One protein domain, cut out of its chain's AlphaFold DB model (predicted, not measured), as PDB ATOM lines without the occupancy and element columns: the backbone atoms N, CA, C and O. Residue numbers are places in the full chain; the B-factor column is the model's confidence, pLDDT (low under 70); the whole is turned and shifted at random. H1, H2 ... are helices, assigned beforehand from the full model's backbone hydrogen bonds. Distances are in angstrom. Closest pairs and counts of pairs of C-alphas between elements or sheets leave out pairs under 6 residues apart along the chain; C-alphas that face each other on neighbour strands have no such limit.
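AT A GLANCE: This is residues 160 to 209 of the 485 residues of the protein "AAA_5 domain-containing protein" of Deltaproteobacteria bacterium (UniProt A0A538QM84). Three helices are set at steep angles to one another in a small cluster, their centres making a triangle in which each helix touches the other two. H1, the longest, crosses over the pair H2 and H3, and the last five residues, 205 to 209, turn back after H3. The printed part has 50 residues with three named helices, in the order H1, H2, H3, and no named strand; its class is all helix. It is compact, with a radius of gyration of the C-alphas of 9.6 A, and rounded, spanning 26 by 21 by 16 A.

HOW THE PARTS SIT: H1, residues 161 to 175, touches H3, residues 192 to 204, closest at the C-alphas of Trp 168 and Tyr 199, 7.1 A apart. These two run the same way at a steep tilt of 43 degrees. H1 also touches H2, residues 181 to 188, with the C-alphas of Ala 164 and Leu 185 closest at 7.3 A. They run opposite ways at a steep tilt of 65 degrees. H3 touches H2 with residues 194 to 199 alone; the closest C-alphas are those of Thr 188 and Ala 194, 5.7 A apart. H2 and H3 run opposite ways at a steep tilt of 48 degrees. The helix packing is mostly crossed, with none of these three pairs at a shallow tilt. In H1, H2 and H3 every O i to N i+4 pair is within hydrogen-bond range.

IN THESE COORDINATES: H1 measures 20.7 A from C-alpha 161 at (-26.723, 32.817, 32.893) to C-alpha 175 at (-39.545, 46.370, 23.928). H2 measures 10.3 A from Phe 181 to Thr 188. H3 measures 18.0 A from Pro 192 to Phe 204, whose C-alpha is at (-31.520, 52.746, 22.242).

THE WHOLE: The two C-alphas farthest apart are those of Glu 162 and Gly 207, 27.3 A. The links from H1 to H2 and from H2 to H3 are tight, with 5 and 3 residues. The printed part has no cut, its mean pLDDT is 96.5, and no printed residue is under 70.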
ATOM      1  N   ASP A 160     -27.850  34.014  37.535       97.19
ATOM      2  CA  ASP A 160     -27.115  33.071  36.699       97.19
ATOM      3  C   ASP A 160     -27.377  33.319  35.200       97.19
ATOM      4  O   ASP A 160     -28.192  34.160  34.809       97.19
ATOM      5  N   GLY A 161     -26.640  32.612  34.339       97.56
ATOM      6  CA  GLY A 161     -26.723  32.817  32.893       97.56
ATOM      7  C   GLY A 161     -28.106  32.521  32.310       97.56
ATOM      8  O   GLY A 161     -28.549  33.245  31.421       97.56
ATOM      9  N   GLU A 162     -28.803  31.507  32.826       97.81
ATOM     10  CA  GLU A 162     -30.128  31.118  32.336       97.81
ATOM     11  C   GLU A 162     -31.177  32.166  32.719       97.81
ATOM     12  O   GLU A 162     -31.903  32.668  31.863       97.81
ATOM     13  N   ALA A 163     -31.216  32.567  33.987       97.75
ATOM     14  CA  ALA A 163     -32.141  33.574  34.482       97.75
ATOM     15  C   ALA A 163     -31.862  34.963  33.894       97.75
ATOM     16  O   ALA A 163     -32.795  35.707  33.587       97.75
ATOM     17  N   ALA A 164     -30.590  35.314  33.692       98.12
ATOM     18  CA  ALA A 164     -30.217  36.537  32.991       98.12
ATOM     19  C   ALA A 164     -30.699  36.520  31.532       98.12
ATOM     20  O   ALA A 164     -31.198  37.540  31.055       98.12
ATOM     21  N   ALA A 165     -30.596  35.380  30.840       98.12
ATOM     22  CA  ALA A 165     -31.090  35.228  29.473       98.12
ATOM     23  C   ALA A 165     -32.619  35.316  29.414       98.12
ATOM     24  O   ALA A 165     -33.154  35.999  28.548       98.12
ATOM     25  N   GLN A 166     -33.327  34.706  30.372       97.75
ATOM     26  CA  GLN A 166     -34.785  34.832  30.497       97.75
ATOM     27  C   GLN A 166     -35.210  36.290  30.724       97.75
ATOM     28  O   GLN A 166     -36.162  36.761  30.101       97.75
ATOM     29  N   LEU A 167     -34.495  37.026  31.584       96.88
ATOM     30  CA  LEU A 167     -34.758  38.448  31.812       96.88
ATOM     31  C   LEU A 167     -34.528  39.279  30.541       96.88
ATOM     32  O   LEU A 167     -35.346  40.139  30.220       96.88
ATOM     33  N   TRP A 168     -33.430  39.026  29.823       97.62
ATOM     34  CA  TRP A 168     -33.120  39.707  28.565       97.62
ATOM     35  C   TRP A 168     -34.166  39.413  27.488       97.62
ATOM     36  O   TRP A 168     -34.709  40.349  26.911       97.62
ATOM     37  N   GLY A 169     -34.507  38.138  27.284       96.94
ATOM     38  CA  GLY A 169     -35.519  37.709  26.318       96.94
ATOM     39  C   GLY A 169     -36.883  38.339  26.595       96.94
ATOM     40  O   GLY A 169     -37.523  38.837  25.680       96.94
ATOM     41  N   HIS A 170     -37.280  38.463  27.866       95.38
ATOM     42  CA  HIS A 170     -38.499  39.195  28.214       95.38
ATOM     43  C   HIS A 170     -38.465  40.666  27.765       95.38
ATOM     44  O   HIS A 170     -39.486  41.214  27.336       95.38
ATOM     45  N   PHE A 171     -37.312  41.334  27.867       95.12
ATOM     46  CA  PHE A 171     -37.180  42.696  27.358       95.12
ATOM     47  C   PHE A 171     -37.244  42.745  25.837       95.12
ATOM     48  O   PHE A 171     -37.857  43.665  25.304       95.12
ATOM     49  N   GLU A 172     -36.679  41.758  25.148       95.56
ATOM     50  CA  GLU A 172     -36.793  41.647  23.694       95.56
ATOM     51  C   GLU A 172     -38.241  41.447  23.247       95.56
ATOM     52  O   GLU A 172     -38.712  42.174  22.373       95.56
ATOM     53  N   ASP A 173     -38.977  40.564  23.922       93.94
ATOM     54  CA  ASP A 173     -40.396  40.314  23.659       93.94
ATOM     55  C   ASP A 173     -41.258  41.565  23.894       93.94
ATOM     56  O   ASP A 173     -42.228  41.811  23.176       93.94
ATOM     57  N   THR A 174     -40.913  42.372  24.904       92.62
ATOM     58  CA  THR A 174     -41.736  43.515  25.336       92.62
ATOM     59  C   THR A 174     -41.366  44.826  24.633       92.62
ATOM     60  O   THR A 174     -42.244  45.629  24.317       92.62
ATOM     61  N   TYR A 175     -40.075  45.077  24.393       92.00
ATOM     62  CA  TYR A 175     -39.545  46.370  23.928       92.00
ATOM     63  C   TYR A 175     -38.720  46.270  22.627       92.00
ATOM     64  O   TYR A 175     -38.280  47.292  22.075       92.00
ATOM     65  N   GLY A 176     -38.560  45.058  22.092       94.12
ATOM     66  CA  GLY A 176     -37.893  44.757  20.829       94.12
ATOM     67  C   GLY A 176     -36.473  44.211  20.990       94.12
ATOM     68  O   GLY A 176     -35.813  44.420  22.004       94.12
ATOM     69  N   GLU A 177     -35.995  43.535  19.950       96.12
ATOM     70  CA  GLU A 177     -34.711  42.823  19.928       96.12
ATOM     71  C   GLU A 177     -33.499  43.711  20.272       96.12
ATOM     72  O   GLU A 177     -33.432  44.887  19.889       96.12
ATOM     73  N   ALA A 178     -32.510  43.133  20.965       96.25
ATOM     74  CA  ALA A 178     -31.270  43.809  21.328       96.25
ATOM     75  C   ALA A 178     -30.072  42.846  21.309       96.25
ATOM     76  O   ALA A 178     -30.026  41.842  22.010       96.25
ATOM     77  N   GLN A 179     -29.031  43.186  20.551       96.12
ATOM     78  CA  GLN A 179     -27.836  42.344  20.453       96.12
ATOM     79  C   GLN A 179     -26.886  42.522  21.649       96.12
ATOM     80  O   GLN A 179     -26.874  43.555  22.317       96.12
ATOM     81  N   GLY A 180     -26.005  41.540  21.865       96.62
ATOM     82  CA  GLY A 180     -24.871  41.671  22.789       96.62
ATOM     83  C   GLY A 180     -25.107  41.170  24.217       96.62
ATOM     84  O   GLY A 180     -24.364  41.579  25.113       96.62
ATOM     85  N   PHE A 181     -26.082  40.276  24.421       98.12
ATOM     86  CA  PHE A 181     -26.379  39.657  25.717       98.12
ATOM     87  C   PHE A 181     -25.131  39.086  26.413       98.12
ATOM     88  O   PHE A 181     -24.843  39.480  27.539       98.12
ATOM     89  N   ASP A 182     -24.332  38.246  25.744       98.31
ATOM     90  CA  ASP A 182     -23.163  37.598  26.368       98.31
ATOM     91  C   ASP A 182     -22.152  38.610  26.929       98.31
ATOM     92  O   ASP A 182     -21.641  38.476  28.043       98.31
ATOM     93  N   ALA A 183     -21.891  39.680  26.173       98.00
ATOM     94  CA  ALA A 183     -20.979  40.735  26.593       98.00
ATOM     95  C   ALA A 183     -21.566  41.561  27.753       98.00
ATOM     96  O   ALA A 183     -20.829  41.975  28.652       98.00
ATOM     97  N   ALA A 184     -22.882  41.798  27.746       97.94
ATOM     98  CA  ALA A 184     -23.590  42.449  28.843       97.94
ATOM     99  C   ALA A 184     -23.562  41.591  30.118       97.94
ATOM    100  O   ALA A 184     -23.229  42.104  31.189       97.94
ATOM    101  N   LEU A 185     -23.826  40.286  30.015       98.25
ATOM    102  CA  LEU A 185     -23.760  39.338  31.126       98.25
ATOM    103  C   LEU A 185     -22.356  39.309  31.740       98.25
ATOM    104  O   LEU A 185     -22.217  39.452  32.955       98.25
ATOM    105  N   ALA A 186     -21.309  39.227  30.914       97.94
ATOM    106  CA  ALA A 186     -19.924  39.233  31.381       97.94
ATOM    107  C   ALA A 186     -19.551  40.524  32.137       97.94
ATOM    108  O   ALA A 186     -18.914  40.464  33.191       97.94
ATOM    109  N   ARG A 187     -19.970  41.698  31.637       97.62
ATOM    110  CA  ARG A 187     -19.704  42.998  32.286       97.62
ATOM    111  C   ARG A 187     -20.467  43.170  33.596       97.62
ATOM    112  O   ARG A 187     -19.923  43.701  34.561       97.62
ATOM    113  N   THR A 188     -21.734  42.772  33.608       97.56
ATOM    114  CA  THR A 188     -22.662  43.037  34.719       97.56
ATOM    115  C   THR A 188     -22.664  41.940  35.770       97.56
ATOM    116  O   THR A 188     -23.190  42.153  36.861       97.56
ATOM    117  N   ARG A 189     -22.098  40.769  35.447       97.81
ATOM    118  CA  ARG A 189     -22.149  39.551  36.265       97.81
ATOM    119  C   ARG A 189     -23.582  39.208  36.687       97.81
ATOM    120  O   ARG A 189     -23.820  38.842  37.831       97.81
ATOM    121  N   GLY A 190     -24.536  39.430  35.782       97.06
ATOM    122  CA  GLY A 190     -25.950  39.118  35.988       97.06
ATOM    123  C   GLY A 190     -26.701  40.048  36.947       97.06
ATOM    124  O   GLY A 190     -27.843  39.756  37.286       97.06
ATOM    125  N   VAL A 191     -26.120  41.163  37.415       97.31
ATOM    126  CA  VAL A 191     -26.849  42.120  38.272       97.31
ATOM    127  C   VAL A 191     -28.060  42.682  37.500       97.31
ATOM    128  O   VAL A 191     -27.844  43.389  36.513       97.31
ATOM    129  N   PRO A 192     -29.318  42.438  37.936       96.62
ATOM    130  CA  PRO A 192     -30.515  42.739  37.145       96.62
ATOM    131  C   PRO A 192     -30.596  44.176  36.635       96.62
ATOM    132  O   PRO A 192     -30.809  44.403  35.448       96.62
ATOM    133  N   LEU A 193     -30.380  45.168  37.503       95.56
ATOM    134  CA  LEU A 193     -30.455  46.571  37.090       95.56
ATOM    135  C   LEU A 193     -29.350  46.952  36.093       95.56
ATOM    136  O   LEU A 193     -29.578  47.732  35.170       95.56
ATOM    137  N   ALA A 194     -28.148  46.406  36.269       96.75
ATOM    138  CA  ALA A 194     -27.050  46.656  35.348       96.75
ATOM    139  C   ALA A 194     -27.316  45.982  33.993       96.75
ATOM    140  O   ALA A 194     -27.063  46.588  32.955       96.75
ATOM    141  N   LEU A 195     -27.903  44.782  33.988       97.44
ATOM    142  CA  LEU A 195     -28.319  44.094  32.768       97.44
ATOM    143  C   LEU A 195     -29.410  44.878  32.021       97.44
ATOM    144  O   LEU A 195     -29.310  45.055  30.811       97.44
ATOM    145  N   ARG A 196     -30.385  45.444  32.745       96.69
ATOM    146  CA  ARG A 196     -31.404  46.361  32.197       96.69
ATOM    147  C   ARG A 196     -30.792  47.581  31.515       96.69
ATOM    148  O   ARG A 196     -31.222  47.964  30.428       96.69
ATOM    149  N   ARG A 197     -29.768  48.178  32.130       96.88
ATOM    150  CA  ARG A 197     -29.016  49.292  31.539       96.88
ATOM    151  C   ARG A 197     -28.307  48.883  30.251       96.88
ATOM    152  O   ARG A 197     -28.321  49.642  29.286       96.88
ATOM    153  N   GLU A 198     -27.680  47.712  30.229       98.06
ATOM    154  CA  GLU A 198     -26.989  47.217  29.037       98.06
ATOM    155  C   GLU A 198     -27.969  46.851  27.913       98.06
ATOM    156  O   GLU A 198     -27.698  47.188  26.763       98.06
ATOM    157  N   TYR A 199     -29.136  46.284  28.238       98.06
ATOM    158  CA  TYR A 199     -30.234  46.097  27.286       98.06
ATOM    159  C   TYR A 199     -30.664  47.437  26.677       98.06
ATOM    160  O   TYR A 199     -30.666  47.605  25.457       98.06
ATOM    161  N   ALA A 200     -30.940  48.438  27.520       97.00
ATOM    162  CA  ALA A 200     -31.333  49.761  27.051       97.00
ATOM    163  C   ALA A 200     -30.250  50.394  26.160       97.00
ATOM    164  O   ALA A 200     -30.568  50.985  25.130       97.00
ATOM    165  N   ARG A 201     -28.967  50.227  26.507       97.25
ATOM    166  CA  ARG A 201     -27.837  50.688  25.686       97.25
ATOM    167  C   ARG A 201     -27.763  50.000  24.329       97.25
ATOM    168  O   ARG A 201     -27.517  50.673  23.332       97.25
ATOM    169  N   ALA A 202     -27.970  48.688  24.281       97.56
ATOM    170  CA  ALA A 202     -27.982  47.934  23.033       97.56
ATOM    171  C   ALA A 202     -29.154  48.353  22.130       97.56
ATOM    172  O   ALA A 202     -28.982  48.509  20.923       97.56
ATOM    173  N   ARG A 203     -30.330  48.600  22.721       96.62
ATOM    174  CA  ARG A 203     -31.569  48.903  21.995       96.62
ATOM    175  C   ARG A 203     -31.722  50.365  21.569       96.62
ATOM    176  O   ARG A 203     -32.270  50.636  20.498       96.62
ATOM    177  N   PHE A 204     -31.302  51.302  22.415       95.56
ATOM    178  CA  PHE A 204     -31.520  52.746  22.242       95.56
ATOM    179  C   PHE A 204     -30.212  53.544  22.110       95.56
ATOM    180  O   PHE A 204     -30.247  54.768  22.001       95.56
ATOM    181  N   GLY A 205     -29.060  52.866  22.093       96.38
ATOM    182  CA  GLY A 205     -27.736  53.472  21.955       96.38
ATOM    183  C   GLY A 205     -27.076  53.832  23.290       96.38
ATOM    184  O   GLY A 205     -27.678  53.775  24.361       96.38
ATOM    185  N   ALA A 206     -25.804  54.240  23.240       93.50
ATOM    186  CA  ALA A 206     -24.974  54.459  24.433       93.50
ATOM    187  C   ALA A 206     -25.566  55.462  25.449       93.50
ATOM    188  O   ALA A 206     -25.351  55.308  26.655       93.50
ATOM    189  N   GLY A 207     -26.334  56.444  24.962       92.50
ATOM    190  CA  GLY A 207     -27.024  57.468  25.753       92.50
ATOM    191  C   GLY A 207     -28.391  57.052  26.307       92.50
ATOM    192  O   GLY A 207     -29.087  57.890  26.860       92.50
ATOM    193  N   ALA A 208     -28.803  55.783  26.203       94.06
ATOM    194  CA  ALA A 208     -30.134  55.337  26.637       94.06
ATOM    195  C   ALA A 208     -30.479  55.682  28.098       94.06
ATOM    196  O   ALA A 208     -31.649  55.861  28.430       94.06
ATOM    197  N   TRP A 209     -29.459  55.743  28.958       94.94
ATOM    198  CA  TRP A 209     -29.564  56.116  30.372       94.94
ATOM    199  C   TRP A 209     -28.978  57.495  30.679       94.94
ATOM    200  O   TRP A 209     -28.913  57.881  31.839       94.94
TER     201      TRP A 209